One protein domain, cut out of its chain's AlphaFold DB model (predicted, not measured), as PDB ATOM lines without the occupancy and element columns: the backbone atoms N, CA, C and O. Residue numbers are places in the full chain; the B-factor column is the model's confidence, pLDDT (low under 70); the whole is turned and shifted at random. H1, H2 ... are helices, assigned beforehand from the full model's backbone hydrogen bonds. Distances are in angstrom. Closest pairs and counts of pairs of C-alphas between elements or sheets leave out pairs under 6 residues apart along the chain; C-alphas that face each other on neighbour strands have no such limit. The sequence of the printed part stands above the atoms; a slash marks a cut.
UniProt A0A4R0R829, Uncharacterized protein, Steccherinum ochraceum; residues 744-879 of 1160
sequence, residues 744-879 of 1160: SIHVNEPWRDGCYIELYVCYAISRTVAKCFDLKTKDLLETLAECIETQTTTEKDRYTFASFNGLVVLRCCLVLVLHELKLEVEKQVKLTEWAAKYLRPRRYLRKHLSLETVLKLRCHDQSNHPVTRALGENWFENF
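This is residues 744 to 879 of the 1160 residues of an uncharacterized protein of Steccherinum ochraceum (UniProt A0A4R0R829). The long helix H3 runs through the middle of this domain, with H1 and H2 on one side of it, the three making an up-and-down bundle, and with H4 on the other side. The short helices H6 and H7 also pack on H3, H5 is near H6, and residues 744 to 756, a stretch with no named element, lie at one end of the length. The printed part has 136 residues with seven named helices, H1 to H7 in chain order, and no named strand; the class is all helix. It is compact, with a radius of gyration of the C-alphas of 14.9 A, and only just elongated, spanning 47 by 31 by 24 A.

The longest helix, H3, holds residues 801 to 821 and measures 30.8 A, from C-alpha 801 at (108.971, 66.110, 85.177) to C-alpha 821 at (99.743, 69.087, 55.951). Before it come H1, residues 757 to 769, 18.5 A, beginning at C-alpha 757 (117.116, 69.615, 74.302), and H2, residues 775 to 794, 28.5 A. After it come H4, residues 825 to 839, 20.8 A, and three short helices: H5, residues 843 to 847, H6, residues 849 to 855, and H7, residues 866 to 871. H7 ends at C-alpha 871 (88.897, 66.141, 74.498).

H3 is the hub, touching five other helices. H2 and H3 form a hairpin at a shallow tilt of 29 degrees, their closest C-alphas, Ala 785 and Leu 807, 5.9 A apart. H1 and H3 touch at Thr 768 and Cys 813, closest C-alphas 6.1 A apart, and run the same way. H3 and H4 form another hairpin, closest C-alphas Val 815 and Gln 828, 5.2 A, at 34.9 degrees, only just shallow. H6 touches residues 809 to 813 of H3, closest C-alphas Val 809 and Leu 851, 5.5 A. H4 and H7 touch, closest C-alphas Thr 832 and Val 867, 5.2 A. H5 and H6 are close but not clearly touching, closest C-alphas Arg 846 and Glu 852, 5.8 A. H1 and H4 are apart. Every O i to N i+4 pair is within hydrogen-bond range in H1, H4, H6 and H7; the counts are 14 of 16 in H2, 16 of 17 in H3 and 0 of 1 in H5, where 2 of 2 O i to N i+3 pairs are.

The C-alphas farthest apart, Ser 744 and Asn 878, are 48.5 A apart. The printed part has no cut, and no link between helices is long. The mean pLDDT of the printed part is 79.7; residues 791 to 804, 847, 849, 857 to 864 and 877 to 879 are under 70.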
ATOM      1  N   SER A 744     132.201  67.954  70.355       88.31
ATOM      2  CA  SER A 744     131.180  67.111  70.970       88.31
ATOM      3  C   SER A 744     130.692  66.017  70.019       88.31
ATOM      4  O   SER A 744     130.444  66.241  68.833       88.31
ATOM      5  N   ILE A 745     130.432  64.827  70.565       87.12
ATOM      6  CA  ILE A 745     129.817  63.716  69.820       87.12
ATOM      7  C   ILE A 745     128.412  64.062  69.289       87.12
ATOM      8  O   ILE A 745     127.906  63.381  68.400       87.12
ATOM      9  N   HIS A 746     127.789  65.125  69.813       87.19
ATOM     10  CA  HIS A 746     126.452  65.580  69.435       87.19
ATOM     11  C   HIS A 746     126.428  66.644  68.327       87.19
ATOM     12  O   HIS A 746     125.341  67.051  67.941       87.19
ATOM     13  N   VAL A 747     127.565  67.047  67.739       89.50
ATOM     14  CA  VAL A 747     127.630  68.038  66.632       89.50
ATOM     15  C   VAL A 747     126.598  67.799  65.522       89.50
ATOM     16  O   VAL A 747     125.927  68.731  65.082       89.50
ATOM     17  N   ASN A 748     126.442  66.546  65.084       87.56
ATOM     18  CA  ASN A 748     125.531  66.182  63.990       87.56
ATOM     19  C   ASN A 748     124.077  65.943  64.442       87.56
ATOM     20  O   ASN A 748     123.173  65.906  63.613       87.56
ATOM     21  N   GLU A 749     123.845  65.776  65.745       89.38
ATOM     22  CA  GLU A 749     122.531  65.539  66.352       89.38
ATOM     23  C   GLU A 749     122.391  66.400  67.626       89.38
ATOM     24  O   GLU A 749     122.269  65.865  68.730       89.38
ATOM     25  N   PRO A 750     122.449  67.739  67.518       85.56
ATOM     26  CA  PRO A 750     122.682  68.622  68.664       85.56
ATOM     27  C   PRO A 750     121.514  68.639  69.662       85.56
ATOM     28  O   PRO A 750     121.707  68.884  70.845       85.56
ATOM     29  N   TRP A 751     120.307  68.271  69.228       86.75
ATOM     30  CA  TRP A 751     119.160  68.023  70.111       86.75
ATOM     31  C   TRP A 751     119.342  66.825  71.061       86.75
ATOM     32  O   TRP A 751     118.547  66.672  71.987       86.75
ATOM     33  N   ARG A 752     120.348  65.960  70.845       84.25
ATOM     34  CA  ARG A 752     120.715  64.902  71.798       84.25
ATOM     35  C   ARG A 752     121.545  65.412  72.970       84.25
ATOM     36  O   ARG A 752     121.650  64.667  73.945       84.25
ATOM     37  N   ASP A 753     122.094  66.630  72.915       81.88
ATOM     38  CA  ASP A 753     122.697  67.231  74.101       81.88
ATOM     39  C   ASP A 753     121.599  67.490  75.143       81.88
ATOM     40  O   ASP A 753     120.719  68.344  74.990       81.88
ATOM     41  N   GLY A 754     121.642  66.696  76.211       71.94
ATOM     42  CA  GLY A 754     120.642  66.706  77.266       71.94
ATOM     43  C   GLY A 754     120.588  68.004  78.074       71.94
ATOM     44  O   GLY A 754     119.577  68.245  78.730       71.94
ATOM     45  N   CYS A 755     121.609  68.863  77.999       70.06
ATOM     46  CA  CYS A 755     121.565  70.192  78.616       70.06
ATOM     47  C   CYS A 755     120.717  71.186  77.804       70.06
ATOM     48  O   CYS A 755     120.225  72.165  78.362       70.06
ATOM     49  N   TYR A 756     120.519  70.929  76.506       76.88
ATOM     50  CA  TYR A 756     119.983  71.903  75.550       76.88
ATOM     51  C   TYR A 756     118.752  71.426  74.768       76.88
ATOM     52  O   TYR A 756     118.137  72.218  74.049       76.88
ATOM     53  N   ILE A 757     118.320  70.171  74.943       83.12
ATOM     54  CA  ILE A 757     117.116  69.615  74.302       83.12
ATOM     55  C   ILE A 757     115.860  70.489  74.498       83.12
ATOM     56  O   ILE A 757     115.045  70.609  73.581       83.12
ATOM     57  N   GLU A 758     115.722  71.171  75.641       80.56
ATOM     58  CA  GLU A 758     114.596  72.074  75.924       80.56
ATOM     59  C   GLU A 758     114.513  73.260  74.945       80.56
ATOM     60  O   GLU A 758     113.407  73.670  74.581       80.56
ATOM     61  N   LEU A 759     115.646  73.758  74.430       83.69
ATOM     62  CA  LEU A 759     115.667  74.813  73.412       83.69
ATOM     63  C   LEU A 759     115.104  74.312  72.073       83.69
ATOM     64  O   LEU A 759     114.299  75.002  71.446       83.69
ATOM     65  N   TYR A 760     115.459  73.093  71.655       89.56
ATOM     66  CA  TYR A 760     114.910  72.479  70.438       89.56
ATOM     67  C   TYR A 760     113.410  72.184  70.584       89.56
ATOM     68  O   TYR A 760     112.648  72.366  69.633       89.56
ATOM     69  N   VAL A 761     112.958  71.796  71.783       87.44
ATOM     70  CA  VAL A 761     111.528  71.649  72.095       87.44
ATOM     71  C   VAL A 761     110.804  72.993  71.991       87.44
ATOM     72  O   VAL A 761     109.768  73.071  71.328       87.44
ATOM     73  N   CYS A 762     111.361  74.070  72.555       83.69
ATOM     74  CA  CYS A 762     110.807  75.417  72.404       83.69
ATOM     75  C   CYS A 762     110.783  75.871  70.936       83.69
ATOM     76  O   CYS A 762     109.787  76.446  70.497       83.69
ATOM     77  N   TYR A 763     111.811  75.547  70.144       88.94
ATOM     78  CA  TYR A 763     111.820  75.819  68.704       88.94
ATOM     79  C   TYR A 763     110.663  75.127  67.983       88.94
ATOM     80  O   TYR A 763     109.887  75.780  67.287       88.94
ATOM     81  N   ALA A 764     110.494  73.821  68.193       89.44
ATOM     82  CA  ALA A 764     109.447  73.043  67.539       89.44
ATOM     83  C   ALA A 764     108.033  73.511  67.936       89.44
ATOM     84  O   ALA A 764     107.137  73.588  67.086       89.44
ATOM     85  N   ILE A 765     107.842  73.899  69.202       87.19
ATOM     86  CA  ILE A 765     106.605  74.527  69.687       87.19
ATOM     87  C   ILE A 765     106.392  75.881  69.001       87.19
ATOM     88  O   ILE A 765     105.334  76.087  68.413       87.19
ATOM     89  N   SER A 766     107.388  76.776  69.011       84.81
ATOM     90  CA  SER A 766     107.273  78.119  68.421       84.81
ATOM     91  C   SER A 766     106.928  78.073  66.929       84.81
ATOM     92  O   SER A 766     105.989  78.747  66.518       84.81
ATOM     93  N   ARG A 767     107.570  77.197  66.137       88.38
ATOM     94  CA  ARG A 767     107.236  76.965  64.718       88.38
ATOM     95  C   ARG A 767     105.800  76.490  64.529       88.38
ATOM     96  O   ARG A 767     105.099  76.972  63.644       88.38
ATOM     97  N   THR A 768     105.350  75.556  65.366       87.69
ATOM     98  CA  THR A 768     103.974  75.044  65.301       87.69
ATOM     99  C   THR A 768     102.961  76.141  65.631       87.69
ATOM    100  O   THR A 768     101.947  76.273  64.947       87.69
ATOM    101  N   VAL A 769     103.244  76.958  66.649       83.31
ATOM    102  CA  VAL A 769     102.371  78.060  67.076       83.31
ATOM    103  C   VAL A 769     102.380  79.215  66.064       83.31
ATOM    104  O   VAL A 769     101.332  79.783  65.769       83.31
ATOM    105  N   ALA A 770     103.518  79.471  65.420       82.88
ATOM    106  CA  ALA A 770     103.668  80.384  64.287       82.88
ATOM    107  C   ALA A 770     103.041  79.871  62.970       82.88
ATOM    108  O   ALA A 770     103.169  80.524  61.936       82.88
ATOM    109  N   LYS A 771     102.353  78.716  62.990       87.00
ATOM    110  CA  LYS A 771     101.703  78.079  61.829       87.00
ATOM    111  C   LYS A 771     102.675  77.692  60.702       87.00
ATOM    112  O   LYS A 771     102.272  77.553  59.548       87.00
ATOM    113  N   CYS A 772     103.948  77.451  61.027       88.94
ATOM    114  CA  CYS A 772     104.955  76.922  60.101       88.94
ATOM    115  C   CYS A 772     104.753  75.412  59.877       88.94
ATOM    116  O   CYS A 772     105.590  74.587  60.256       88.94
ATOM    117  N   PHE A 773     103.618  75.040  59.284       92.25
ATOM    118  CA  PHE A 773     103.268  73.662  58.953       92.25
ATOM    119  C   PHE A 773     104.021  73.222  57.688       92.25
ATOM    120  O   PHE A 773     103.489  73.261  56.583       92.25
ATOM    121  N   ASP A 774     105.289  72.840  57.850       94.31
ATOM    122  CA  ASP A 774     106.147  72.302  56.791       94.31
ATOM    123  C   ASP A 774     106.788  70.963  57.198       94.31
ATOM    124  O   ASP A 774     106.751  70.553  58.363       94.31
ATOM    125  N   LEU A 775     107.373  70.257  56.220       94.19
ATOM    126  CA  LEU A 775     108.054  68.979  56.465       94.19
ATOM    127  C   LEU A 775     109.198  69.129  57.479       94.19
ATOM    128  O   LEU A 775     109.367  68.265  58.326       94.19
ATOM    129  N   LYS A 776     109.909  70.266  57.484       93.19
ATOM    130  CA  LYS A 776     110.975  70.535  58.462       93.19
ATOM    131  C   LYS A 776     110.444  70.555  59.899       93.19
ATOM    132  O   LYS A 776     111.088  70.006  60.785       93.19
ATOM    133  N   THR A 777     109.279  71.161  60.139       92.81
ATOM    134  CA  THR A 777     108.625  71.161  61.457       92.81
ATOM    135  C   THR A 777     108.122  69.768  61.831       92.81
ATOM    136  O   THR A 777     108.293  69.364  62.978       92.81
ATOM    137  N   LYS A 778     107.547  69.012  60.882       95.94
ATOM    138  CA  LYS A 778     107.152  67.606  61.095       95.94
ATOM    139  C   LYS A 778     108.353  66.763  61.525       95.94
ATOM    140  O   LYS A 778     108.307  66.142  62.583       95.94
ATOM    141  N   ASP A 779     109.413  66.770  60.724       94.44
ATOM    142  CA  ASP A 779     110.589  65.930  60.927       94.44
ATOM    143  C   ASP A 779     111.299  66.311  62.237       94.44
ATOM    144  O   ASP A 779     111.631  65.434  63.025       94.44
ATOM    145  N   LEU A 780     111.403  67.610  62.556       93.19
ATOM    146  CA  LEU A 780     111.901  68.093  63.850       93.19
ATOM    147  C   LEU A 780     111.068  67.576  65.036       93.19
ATOM    148  O   LEU A 780     111.631  67.101  66.020       93.19
ATOM    149  N   LEU A 781     109.735  67.664  64.968       94.19
ATOM    150  CA  LEU A 781     108.846  67.178  66.031       94.19
ATOM    151  C   LEU A 781     108.948  65.659  66.213       94.19
ATOM    152  O   LEU A 781     108.903  65.177  67.344       94.19
ATOM    153  N   GLU A 782     109.097  64.913  65.118       94.56
ATOM    154  CA  GLU A 782     109.287  63.461  65.133       94.56
ATOM    155  C   GLU A 782     110.649  63.084  65.725       94.56
ATOM    156  O   GLU A 782     110.692  62.292  66.665       94.56
ATOM    157  N   THR A 783     111.733  63.721  65.274       93.56
ATOM    158  CA  THR A 783     113.087  63.529  65.813       93.56
ATOM    159  C   THR A 783     113.168  63.870  67.302       93.56
ATOM    160  O   THR A 783     113.780  63.123  68.062       93.56
ATOM    161  N   LEU A 784     112.531  64.952  67.762       91.38
ATOM    162  CA  LEU A 784     112.528  65.324  69.182       91.38
ATOM    163  C   LEU A 784     111.668  64.390  70.036       91.38
ATOM    164  O   LEU A 784     112.077  64.030  71.140       91.38
ATOM    165  N   ALA A 785     110.502  63.967  69.536       90.94
ATOM    166  CA  ALA A 785     109.677  62.982  70.228       90.94
ATOM    167  C   ALA A 785     110.420  61.642  70.360       90.94
ATOM    168  O   ALA A 785     110.497  61.099  71.459       90.94
ATOM    169  N   GLU A 786     111.049  61.155  69.284       90.12
ATOM    170  CA  GLU A 786     111.885  59.951  69.305       90.12
ATOM    171  C   GLU A 786     113.117  60.112  70.210       90.12
ATOM    172  O   GLU A 786     113.458  59.193  70.954       90.12
ATOM    173  N   CYS A 787     113.769  61.278  70.217       86.56
ATOM    174  CA  CYS A 787     114.909  61.554  71.091       86.56
ATOM    175  C   CYS A 787     114.520  61.454  72.575       86.56
ATOM    176  O   CYS A 787     115.161  60.722  73.328       86.56
ATOM    177  N   ILE A 788     113.424  62.100  72.990       84.75
ATOM    178  CA  ILE A 788     112.928  62.023  74.374       84.75
ATOM    179  C   ILE A 788     112.453  60.597  74.706       84.75
ATOM    180  O   ILE A 788     112.748  60.065  75.781       84.75
ATOM    181  N   GLU A 789     111.747  59.933  73.789       82.69
ATOM    182  CA  GLU A 789     111.288  58.551  73.982       82.69
ATOM    183  C   GLU A 789     112.462  57.570  74.120       82.69
ATOM    184  O   GLU A 789     112.439  56.720  75.007       82.69
ATOM    185  N   THR A 790     113.525  57.715  73.328       78.25
ATOM    186  CA  THR A 790     114.718  56.860  73.427       78.25
ATOM    187  C   THR A 790     115.538  57.165  74.683       78.25
ATOM    188  O   THR A 790     115.836  56.231  75.433       78.25
ATOM    189  N   GLN A 791     115.812  58.437  74.999       68.56
ATOM    190  CA  GLN A 791     116.536  58.843  76.217       68.56
ATOM    191  C   GLN A 791     115.841  58.364  77.506       68.56
ATOM    192  O   GLN A 791     116.501  57.851  78.412       68.56
ATOM    193  N   THR A 792     114.503  58.422  77.579       57.34
ATOM    194  CA  THR A 792     113.749  57.921  78.751       57.34
ATOM    195  C   THR A 792     113.806  56.396  78.937       57.34
ATOM    196  O   THR A 792     113.415  55.896  79.998       57.34
ATOM    197  N   THR A 793     114.306  55.631  77.956       50.38
ATOM    198  CA  THR A 793     114.495  54.172  78.095       50.38
ATOM    199  C   THR A 793     115.885  53.765  78.586       50.38
ATOM    200  O   THR A 793     116.003  52.721  79.240       50.38
ATOM    201  N   THR A 794     116.917  54.571  78.319       47.69
ATOM    202  CA  THR A 794     118.326  54.244  78.592       47.69
ATOM    203  C   THR A 794     118.840  54.839  79.903       47.69
ATOM    204  O   THR A 794     119.455  54.109  80.684       47.69
ATOM    205  N   GLU A 795     118.536  56.103  80.210       45.16
ATOM    206  CA  GLU A 795     119.002  56.784  81.428       45.16
ATOM    207  C   GLU A 795     117.869  56.990  82.441       45.16
ATOM    208  O   GLU A 795     116.902  57.711  82.208       45.16
ATOM    209  N   LYS A 796     117.966  56.328  83.601       41.50
ATOM    210  CA  LYS A 796     116.827  56.185  84.526       41.50
ATOM    211  C   LYS A 796     116.625  57.298  85.553       41.50
ATOM    212  O   LYS A 796     115.558  57.302  86.161       41.50
ATOM    213  N   ASP A 797     117.593  58.195  85.751       38.91
ATOM    214  CA  ASP A 797     117.660  59.014  86.975       38.91
ATOM    215  C   ASP A 797     118.063  60.502  86.785       38.91
ATOM    216  O   ASP A 797     118.433  61.141  87.770       38.91
ATOM    217  N   ARG A 798     118.001  61.098  85.573       40.34
ATOM    218  CA  ARG A 798     118.421  62.516  85.375       40.34
ATOM    219  C   ARG A 798     117.509  63.504  84.640       40.34
ATOM    220  O   ARG A 798     117.813  64.690  84.706       40.34
ATOM    221  N   TYR A 799     116.373  63.104  84.066       44.06
ATOM    222  CA  TYR A 799     115.440  64.073  83.461       44.06
ATOM    223  C   TYR A 799     114.154  64.219  84.271       44.06
ATOM    224  O   TYR A 799     113.460  63.250  84.582       44.06
ATOM    225  N   THR A 800     113.884  65.462  84.671       45.06
ATOM    226  CA  THR A 800     112.785  65.851  85.554       45.06
ATOM    227  C   THR A 800     111.429  65.772  84.848       45.06
ATOM    228  O   THR A 800     111.316  65.548  83.646       45.06
ATOM    229  N   PHE A 801     110.367  66.011  85.618       41.16
ATOM    230  CA  PHE A 801     108.971  66.110  85.177       41.16
ATOM    231  C   PHE A 801     108.731  67.006  83.934       41.16
ATOM    232  O   PHE A 801     107.722  66.824  83.251       41.16
ATOM    233  N   ALA A 802     109.656  67.918  83.608       47.47
ATOM    234  CA  ALA A 802     109.627  68.749  82.405       47.47
ATOM    235  C   ALA A 802     109.640  67.934  81.093       47.47
ATOM    236  O   ALA A 802     108.817  68.189  80.213       47.47
ATOM    237  N   SER A 803     110.485  66.901  80.975       59.94
ATOM    238  CA  SER A 803     110.682  66.171  79.707       59.94
ATOM    239  C   SER A 803     109.440  65.393  79.256       59.94
ATOM    240  O   SER A 803     109.092  65.392  78.074       59.94
ATOM    241  N   PHE A 804     108.704  64.783  80.194       64.50
ATOM    242  CA  PHE A 804     107.482  64.041  79.866       64.50
ATOM    243  C   PHE A 804     106.323  64.975  79.477       64.50
ATOM    244  O   PHE A 804     105.524  64.632  78.602       64.50
ATOM    245  N   ASN A 805     106.235  66.164  80.081       73.31
ATOM    246  CA  ASN A 805     105.281  67.186  79.639       73.31
ATOM    247  C   ASN A 805     105.665  67.709  78.247       73.31
ATOM    248  O   ASN A 805     104.792  67.810  77.384       73.31
ATOM    249  N   GLY A 806     106.963  67.925  77.997       79.31
ATOM    250  CA  GLY A 806     107.512  68.236  76.676       79.31
ATOM    251  C   GLY A 806     107.066  67.235  75.610       79.31
ATOM    252  O   GLY A 806     106.495  67.640  74.603       79.31
ATOM    253  N   LEU A 807     107.194  65.927  75.864       86.69
ATOM    254  CA  LEU A 807     106.748  64.888  74.927       86.69
ATOM    255  C   LEU A 807     105.246  64.964  74.592       86.69
ATOM    256  O   LEU A 807     104.849  64.773  73.441       86.69
ATOM    257  N   VAL A 808     104.395  65.247  75.582       88.75
ATOM    258  CA  VAL A 808     102.946  65.402  75.361       88.75
ATOM    259  C   VAL A 808     102.656  66.637  74.505       88.75
ATOM    260  O   VAL A 808     101.822  66.557  73.602       88.75
ATOM    261  N   VAL A 809     103.359  67.749  74.743       89.25
ATOM    262  CA  VAL A 809     103.231  68.979  73.948       89.25
ATOM    263  C   VAL A 809     103.727  68.757  72.514       89.25
ATOM    264  O   VAL A 809     102.973  69.036  71.586       89.25
ATOM    265  N   LEU A 810     104.910  68.160  72.314       91.56
ATOM    266  CA  LEU A 810     105.448  67.807  70.990       91.56
ATOM    267  C   LEU A 810     104.480  66.921  70.197       91.56
ATOM    268  O   LEU A 810     104.233  67.169  69.020       91.56
ATOM    269  N   ARG A 811     103.879  65.907  70.836       93.56
ATOM    270  CA  ARG A 811     102.891  65.035  70.185       93.56
ATOM    271  C   ARG A 811     101.588  65.774  69.850       93.56
ATOM    272  O   ARG A 811     100.993  65.473  68.820       93.56
ATOM    273  N   CYS A 812     101.162  66.757  70.650       93.06
ATOM    274  CA  CYS A 812     100.046  67.640  70.282       93.06
ATOM    275  C   CYS A 812     100.410  68.529  69.080       93.06
ATOM    276  O   CYS A 812      99.642  68.586  68.121       93.06
ATOM    277  N   CYS A 813     101.605  69.129  69.077       92.38
ATOM    278  CA  CYS A 813     102.125  69.891  67.942       92.38
ATOM    279  C   CYS A 813     102.180  69.051  66.657       92.38
ATOM    280  O   CYS A 813     101.695  69.487  65.615       92.38
ATOM    281  N   LEU A 814     102.693  67.819  66.735       95.06
ATOM    282  CA  LEU A 814     102.788  66.909  65.592       95.06
ATOM    283  C   LEU A 814     101.406  66.517  65.055       95.06
ATOM    284  O   LEU A 814     101.212  66.469  63.843       95.06
ATOM    285  N   VAL A 815     100.422  66.298  65.933       95.00
ATOM    286  CA  VAL A 815      99.026  66.070  65.522       95.00
ATOM    287  C   VAL A 815      98.476  67.241  64.708       95.00
ATOM    288  O   VAL A 815      97.766  66.999  63.733       95.00
ATOM    289  N   LEU A 816      98.788  68.484  65.088       92.50
ATOM    290  CA  LEU A 816      98.367  69.665  64.339       92.50
ATOM    291  C   LEU A 816      99.096  69.765  62.992       92.50
ATOM    292  O   LEU A 816      98.440  69.870  61.962       92.50
ATOM    293  N   VAL A 817     100.427  69.636  62.979       93.62
ATOM    294  CA  VAL A 817     101.244  69.686  61.750       93.62
ATOM    295  C   VAL A 817     100.797  68.630  60.732       93.62
ATOM    296  O   VAL A 817     100.598  68.958  59.565       93.62
ATOM    297  N   LEU A 818     100.578  67.381  61.159       94.69
ATOM    298  CA  LEU A 818     100.086  66.312  60.282       94.69
ATOM    299  C   LEU A 818      98.661  66.578  59.769       94.69
ATOM    300  O   LEU A 818      98.344  66.215  58.635       94.69
ATOM    301  N   HIS A 819      97.805  67.213  60.579       93.88
ATOM    302  CA  HIS A 819      96.441  67.564  60.178       93.88
ATOM    303  C   HIS A 819      96.426  68.641  59.087       93.88
ATOM    304  O   HIS A 819      95.774  68.457  58.061       93.88
ATOM    305  N   GLU A 820      97.188  69.717  59.283       93.12
ATOM    306  CA  GLU A 820      97.281  70.848  58.352       93.12
ATOM    307  C   GLU A 820      97.987  70.453  57.043       93.12
ATOM    308  O   GLU A 820      97.503  70.766  55.954       93.12
ATOM    309  N   LEU A 821      99.067  69.662  57.124       93.31
ATOM    310  CA  LEU A 821      99.743  69.087  55.951       93.31
ATOM    311  C   LEU A 821      98.937  67.976  55.254       93.31
ATOM    312  O   LEU A 821      99.270  67.598  54.132       93.31
ATOM    313  N   LYS A 822      97.896  67.433  55.904       93.62
ATOM    314  CA  LYS A 822      97.102  66.273  55.444       93.62
ATOM    315  C   LYS A 822      97.958  65.025  55.169       93.62
ATOM    316  O   LYS A 822      97.646  64.227  54.285       93.62
ATOM    317  N   LEU A 823      99.028  64.847  55.946       91.75
ATOM    318  CA  LEU A 823      99.973  63.732  55.837       91.75
ATOM    319  C   LEU A 823      99.758  62.702  56.948       91.75
ATOM    320  O   LEU A 823      99.310  63.031  58.042       91.75
ATOM    321  N   GLU A 824     100.107  61.444  56.659       93.44
ATOM    322  CA  GLU A 824     100.121  60.331  57.623       93.44
ATOM    323  C   GLU A 824      98.840  60.249  58.484       93.44
ATOM    324  O   GLU A 824      98.896  60.077  59.700       93.44
ATOM    325  N   VAL A 825      97.663  60.371  57.848       93.12
ATOM    326  CA  VAL A 825      96.350  60.514  58.514       93.12
ATOM    327  C   VAL A 825      96.110  59.452  59.596       93.12
ATOM    328  O   VAL A 825      95.644  59.772  60.685       93.12
ATOM    329  N   GLU A 826      96.497  58.194  59.366       93.50
ATOM    330  CA  GLU A 826      96.399  57.154  60.399       93.50
ATOM    331  C   GLU A 826      97.231  57.448  61.657       93.50
ATOM    332  O   GLU A 826      96.787  57.180  62.772       93.50
ATOM    333  N   LYS A 827      98.453  57.965  61.492       93.31
ATOM    334  CA  LYS A 827      99.355  58.335  62.592       93.31
ATOM    335  C   LYS A 827      98.813  59.558  63.322       93.31
ATOM    336  O   LYS A 827      98.797  59.565  64.549       93.31
ATOM    337  N   GLN A 828      98.292  60.533  62.580       95.31
ATOM    338  CA  GLN A 828      97.606  61.705  63.117       95.31
ATOM    339  C   GLN A 828      96.406  61.300  63.996       95.31
ATOM    340  O   GLN A 828      96.294  61.782  65.127       95.31
ATOM    341  N   VAL A 829      95.567  60.358  63.548       94.31
ATOM    342  CA  VAL A 829      94.450  59.812  64.341       94.31
ATOM    343  C   VAL A 829      94.961  59.062  65.576       94.31
ATOM    344  O   VAL A 829      94.553  59.383  66.692       94.31
ATOM    345  N   LYS A 830      95.917  58.133  65.419       94.19
ATOM    346  CA  LYS A 830      96.509  57.356  66.530       94.19
ATOM    347  C   LYS A 830      97.129  58.261  67.609       94.19
ATOM    348  O   LYS A 830      96.926  58.032  68.803       94.19
ATOM    349  N   LEU A 831      97.848  59.315  67.212       93.31
ATOM    350  CA  LEU A 831      98.414  60.310  68.129       93.31
ATOM    351  C   LEU A 831      97.328  61.175  68.789       93.31
ATOM    352  O   LEU A 831      97.433  61.467  69.980       93.31
ATOM    353  N   THR A 832      96.264  61.531  68.059       94.25
ATOM    354  CA  THR A 832      95.109  62.273  68.599       94.25
ATOM    355  C   THR A 832      94.407  61.480  69.701       94.25
ATOM    356  O   THR A 832      94.189  61.998  70.800       94.25
ATOM    357  N   GLU A 833      94.099  60.207  69.443       93.44
ATOM    358  CA  GLU A 833      93.492  59.303  70.423       93.44
ATOM    359  C   GLU A 833      94.396  59.095  71.640       93.44
ATOM    360  O   GLU A 833      93.921  59.138  72.780       93.44
ATOM    361  N   TRP A 834      95.703  58.909  71.417       94.12
ATOM    362  CA  TRP A 834      96.682  58.772  72.491       94.12
ATOM    363  C   TRP A 834      96.728  60.022  73.378       94.12
ATOM    364  O   TRP A 834      96.619  59.900  74.600       94.12
ATOM    365  N   ALA A 835      96.826  61.216  72.783       91.62
ATOM    366  CA  ALA A 835      96.894  62.478  73.513       91.62
ATOM    367  C   ALA A 835      95.600  62.738  74.300       91.62
ATOM    368  O   ALA A 835      95.654  63.011  75.501       91.62
ATOM    369  N   ALA A 836      94.431  62.544  73.682       91.56
ATOM    370  CA  ALA A 836      93.146  62.683  74.364       91.56
ATOM    371  C   ALA A 836      92.998  61.676  75.522       91.56
ATOM    372  O   ALA A 836      92.632  62.051  76.638       91.56
ATOM    373  N   LYS A 837      93.352  60.400  75.310       89.88
ATOM    374  CA  LYS A 837      93.357  59.363  76.360       89.88
ATOM    375  C   LYS A 837      94.339  59.687  77.492       89.88
ATOM    376  O   LYS A 837      94.051  59.379  78.649       89.88
ATOM    377  N   TYR A 838      95.474  60.313  77.186       87.31
ATOM    378  CA  TYR A 838      96.470  60.725  78.174       87.31
ATOM    379  C   TYR A 838      96.012  61.931  79.012       87.31
ATOM    380  O   TYR A 838      96.197  61.930  80.236       87.31
ATOM    381  N   LEU A 839      95.396  62.933  78.375       87.75
ATOM    382  CA  LEU A 839      95.018  64.217  78.978       87.75
ATOM    383  C   LEU A 839      93.670  64.192  79.722       87.75
ATOM    384  O   LEU A 839      93.535  64.868  80.744       87.75
ATOM    385  N   ARG A 840      92.694  63.369  79.303       88.38
ATOM    386  CA  ARG A 840      91.402  63.196  80.013       88.38
ATOM    387  C   ARG A 840      91.557  62.970  81.537       88.38
ATOM    388  O   ARG A 840      90.946  63.727  82.289       88.38
ATOM    389  N   PRO A 841      92.394  62.029  82.035       81.25
ATOM    390  CA  PRO A 841      92.620  61.806  83.473       81.25
ATOM    391  C   PRO A 841      93.703  62.717  84.101       81.25
ATOM    392  O   PRO A 841      94.215  62.420  85.187       81.25
ATOM    393  N   ARG A 842      94.128  63.783  83.408       84.31
ATOM    394  CA  ARG A 842      95.204  64.704  83.827       84.31
ATOM    395  C   ARG A 842      94.822  66.171  83.599       84.31
ATOM    396  O   ARG A 842      95.637  66.957  83.129       84.31
ATOM    397  N   ARG A 843      93.592  66.550  83.970       77.19
ATOM    398  CA  ARG A 843      93.063  67.923  83.818       77.19
ATOM    399  C   ARG A 843      93.980  69.019  84.390       77.19
ATOM    400  O   ARG A 843      94.006  70.106  83.834       77.19
ATOM    401  N   TYR A 844      94.794  68.731  85.412       73.56
ATOM    402  CA  TYR A 844      95.785  69.679  85.952       73.56
ATOM    403  C   TYR A 844      96.823  70.160  84.914       73.56
ATOM    404  O   TYR A 844      97.302  71.285  85.020       73.56
ATOM    405  N   LEU A 845      97.140  69.357  83.885       74.12
ATOM    406  CA  LEU A 845      98.063  69.755  82.811       74.12
ATOM    407  C   LEU A 845      97.510  70.896  81.944       74.12
ATOM    408  O   LEU A 845      98.282  71.537  81.241       74.12
ATOM    409  N   ARG A 846      96.206  71.204  82.029       71.38
ATOM    410  CA  ARG A 846      95.585  72.360  81.363       71.38
ATOM    411  C   ARG A 846      96.279  73.685  81.685       71.38
ATOM    412  O   ARG A 846      96.298  74.540  80.817       71.38
ATOM    413  N   LYS A 847      96.830  73.849  82.895       66.06
ATOM    414  CA  LYS A 847      97.539  75.069  83.330       66.06
ATOM    415  C   LYS A 847      99.011  75.115  82.883       66.06
ATOM    416  O   LYS A 847      99.732  76.040  83.240       66.06
ATOM    417  N   HIS A 848      99.497  74.110  82.148       73.75
ATOM    418  CA  HIS A 848     100.861  74.110  81.625       73.75
ATOM    419  C   HIS A 848     100.937  75.019  80.396       73.75
ATOM    420  O   HIS A 848     100.418  74.656  79.341       73.75
ATOM    421  N   LEU A 849     101.628  76.156  80.522       63.22
ATOM    422  CA  LEU A 849     101.650  77.257  79.549       63.22
ATOM    423  C   LEU A 849     101.753  76.787  78.087       63.22
ATOM    424  O   LEU A 849     100.891  77.089  77.272       63.22
ATOM    425  N   SER A 850     102.751  75.959  77.768       70.00
ATOM    426  CA  SER A 850     102.974  75.448  76.406       70.00
ATOM    427  C   SER A 850     101.847  74.544  75.885       70.00
ATOM    428  O   SER A 850     101.531  74.583  74.700       70.00
ATOM    429  N   LEU A 851     101.227  73.730  76.750       76.75
ATOM    430  CA  LEU A 851     100.122  72.851  76.357       76.75
ATOM    431  C   LEU A 851      98.837  73.656  76.164       76.75
ATOM    432  O   LEU A 851      98.093  73.407  75.218       76.75
ATOM    433  N   GLU A 852      98.593  74.635  77.036       75.31
ATOM    434  CA  GLU A 852      97.479  75.567  76.898       75.31
ATOM    435  C   GLU A 852      97.583  76.347  75.586       75.31
ATOM    436  O   GLU A 852      96.622  76.362  74.820       75.31
ATOM    437  N   THR A 853      98.754  76.910  75.275       72.25
ATOM    438  CA  THR A 853      98.972  77.672  74.039       72.25
ATOM    439  C   THR A 853      98.808  76.816  72.781       72.25
ATOM    440  O   THR A 853      98.182  77.266  71.827       72.25
ATOM    441  N   VAL A 854      99.289  75.566  72.775       77.81
ATOM    442  CA  VAL A 854      99.134  74.651  71.625       77.81
ATOM    443  C   VAL A 854      97.689  74.160  71.457       77.81
ATOM    444  O   VAL A 854      97.207  74.074  70.332       77.81
ATOM    445  N   LEU A 855      96.961  73.868  72.542       77.06
ATOM    446  CA  LEU A 855      95.570  73.393  72.456       77.06
ATOM    447  C   LEU A 855      94.544  74.519  72.240       77.06
ATOM    448  O   LEU A 855      93.477  74.257  71.683       77.06
ATOM    449  N   LYS A 856      94.857  75.754  72.662       70.50
ATOM    450  CA  LYS A 856      94.055  76.974  72.446       70.50
ATOM    451  C   LYS A 856      94.569  77.850  71.296       70.50
ATOM    452  O   LYS A 856      94.197  79.023  71.223       70.50
ATOM    453  N   LEU A 857      95.439  77.311  70.444       61.31
ATOM    454  CA  LEU A 857      96.110  78.024  69.358       61.31
ATOM    455  C   LEU A 857      95.112  78.892  68.576       61.31
ATOM    456  O   LEU A 857      94.199  78.369  67.935       61.31
ATOM    457  N   ARG A 858      95.250  80.223  68.679       53.53
ATOM    458  CA  ARG A 858      94.216  81.179  68.252       53.53
ATOM    459  C   ARG A 858      94.119  81.275  66.725       53.53
ATOM    460  O   ARG A 858      94.638  82.186  66.082       53.53
ATOM    461  N   CYS A 859      93.376  80.356  66.128       37.94
ATOM    462  CA  CYS A 859      92.402  80.750  65.115       37.94
ATOM    463  C   CYS A 859      91.104  81.161  65.829       37.94
ATOM    464  O   CYS A 859      90.886  80.784  66.980       37.94
ATOM    465  N   HIS A 860      90.222  81.900  65.150       41.31
ATOM    466  CA  HIS A 860      88.905  82.318  65.671       41.31
ATOM    467  C   HIS A 860      87.910  81.158  65.894       41.31
ATOM    468  O   HIS A 860      86.715  81.375  66.053       41.31
ATOM    469  N   ASP A 861      88.412  79.927  65.920       46.34
ATOM    470  CA  ASP A 861      87.645  78.704  66.000       46.34
ATOM    471  C   ASP A 861      88.388  77.730  66.930       46.34
ATOM    472  O   ASP A 861      89.369  77.085  66.547       46.34
ATOM    473  N   GLN A 862      87.941  77.645  68.189       49.69
ATOM    474  CA  GLN A 862      88.510  76.723  69.189       49.69
ATOM    475  C   GLN A 862      88.306  75.245  68.793       49.69
ATOM    476  O   GLN A 862      88.893  74.346  69.394       49.69
ATOM    477  N   SER A 863      87.501  74.991  67.758       52.28
ATOM    478  CA  SER A 863      87.150  73.669  67.254       52.28
ATOM    479  C   SER A 863      88.234  72.991  66.402       52.28
ATOM    480  O   SER A 863      88.119  71.797  66.137       52.28
ATOM    481  N   ASN A 864      89.284  73.686  65.943       68.06
ATOM    482  CA  ASN A 864      90.071  73.137  64.829       68.06
ATOM    483  C   ASN A 864      91.141  72.098  65.244       68.06
ATOM    484  O   ASN A 864      91.306  71.082  64.565       68.06
ATOM    485  N   HIS A 865      91.826  72.260  66.385       87.56
ATOM    486  CA  HIS A 865      92.890  71.325  66.798       87.56
ATOM    487  C   HIS A 865      92.323  69.907  67.075       87.56
ATOM    488  O   HIS A 865      91.432  69.759  67.918       87.56
ATOM    489  N   PRO A 866      92.835  68.825  66.449       91.31
ATOM    490  CA  PRO A 866      92.241  67.486  66.571       91.31
ATOM    491  C   PRO A 866      92.175  66.939  68.007       91.31
ATOM    492  O   PRO A 866      91.158  66.377  68.408       91.31
ATOM    493  N   VAL A 867      93.224  67.150  68.817       91.44
ATOM    494  CA  VAL A 867      93.211  66.792  70.255       91.44
ATOM    495  C   VAL A 867      92.132  67.557  71.029       91.44
ATOM    496  O   VAL A 867      91.438  66.944  71.832       91.44
ATOM    497  N   THR A 868      91.933  68.852  70.763       88.25
ATOM    498  CA  THR A 868      90.885  69.676  71.389       88.25
ATOM    499  C   THR A 868      89.491  69.116  71.083       88.25
ATOM    500  O   THR A 868      88.727  68.859  72.016       88.25
ATOM    501  N   ARG A 869      89.206  68.756  69.819       88.00
ATOM    502  CA  ARG A 869      87.974  68.029  69.437       88.00
ATOM    503  C   ARG A 869      87.819  66.694  70.162       88.00
ATOM    504  O   ARG A 869      86.741  66.380  70.655       88.00
ATOM    505  N   ALA A 870      88.891  65.911  70.259       90.62
ATOM    506  CA  ALA A 870      88.868  64.616  70.934       90.62
ATOM    507  C   ALA A 870      88.762  64.721  72.472       90.62
ATOM    508  O   ALA A 870      88.383  63.747  73.129       90.62
ATOM    509  N   LEU A 871      89.091  65.868  73.071       88.00
ATOM    510  CA  LEU A 871      88.897  66.141  74.498       88.00
ATOM    511  C   LEU A 871      87.469  66.595  74.825       88.00
ATOM    512  O   LEU A 871      86.961  66.210  75.879       88.00
ATOM    513  N   GLY A 872      86.830  67.332  73.911       84.62
ATOM    514  CA  GLY A 872      85.494  67.903  74.078       84.62
ATOM    515  C   GLY A 872      85.492  69.203  74.888       84.62
ATOM    516  O   GLY A 872      86.374  69.445  75.715       84.62
ATOM    517  N   GLU A 873      84.479  70.040  74.662       74.12
ATOM    518  CA  GLU A 873      84.343  71.382  75.254       74.12
ATOM    519  C   GLU A 873      84.374  71.338  76.796       74.12
ATOM    520  O   GLU A 873      85.121  72.084  77.428       74.12
ATOM    521  N   ASN A 874      83.725  70.337  77.402       75.12
ATOM    522  CA  ASN A 874      83.674  70.078  78.850       75.12
ATOM    523  C   ASN A 874      85.042  69.756  79.510       75.12
ATOM    524  O   ASN A 874      85.114  69.505  80.722       75.12
ATOM    525  N   TRP A 875      86.139  69.669  78.745       78.62
ATOM    526  CA  TRP A 875      87.511  69.623  79.280       78.62
ATOM    527  C   TRP A 875      88.088  71.037  79.512       78.62
ATOM    528  O   TRP A 875      88.936  71.228  80.389       78.62
ATOM    529  N   PHE A 876      87.590  72.030  78.771       72.19
ATOM    530  CA  PHE A 876      87.982  73.443  78.821       72.19
ATOM    531  C   PHE A 876      87.024  74.313  79.652       72.19
ATOM    532  O   PHE A 876      87.415  75.394  80.095       72.19
ATOM    533  N   GLU A 877      85.818  73.835  79.948       63.06
ATOM    534  CA  GLU A 877      84.904  74.479  80.899       63.06
ATOM    535  C   GLU A 877      85.449  74.481  82.341       63.06
ATOM    536  O   GLU A 877      86.411  73.777  82.677       63.06
ATOM    537  N   ASN A 878      84.880  75.333  83.195       47.09
ATOM    538  CA  ASN A 878      85.367  75.558  84.556       47.09
ATOM    539  C   ASN A 878      85.052  74.363  85.461       47.09
ATOM    540  O   ASN A 878      83.904  74.133  85.830       47.09
ATOM    541  N   PHE A 879      86.094  73.638  85.861       40.12
ATOM    542  CA  PHE A 879      86.042  72.707  86.982       40.12
ATOM    543  C   PHE A 879      86.782  73.361  88.148       40.12
ATOM    544  O   PHE A 879      87.941  73.741  87.980       40.12
TER     545      PHE A 879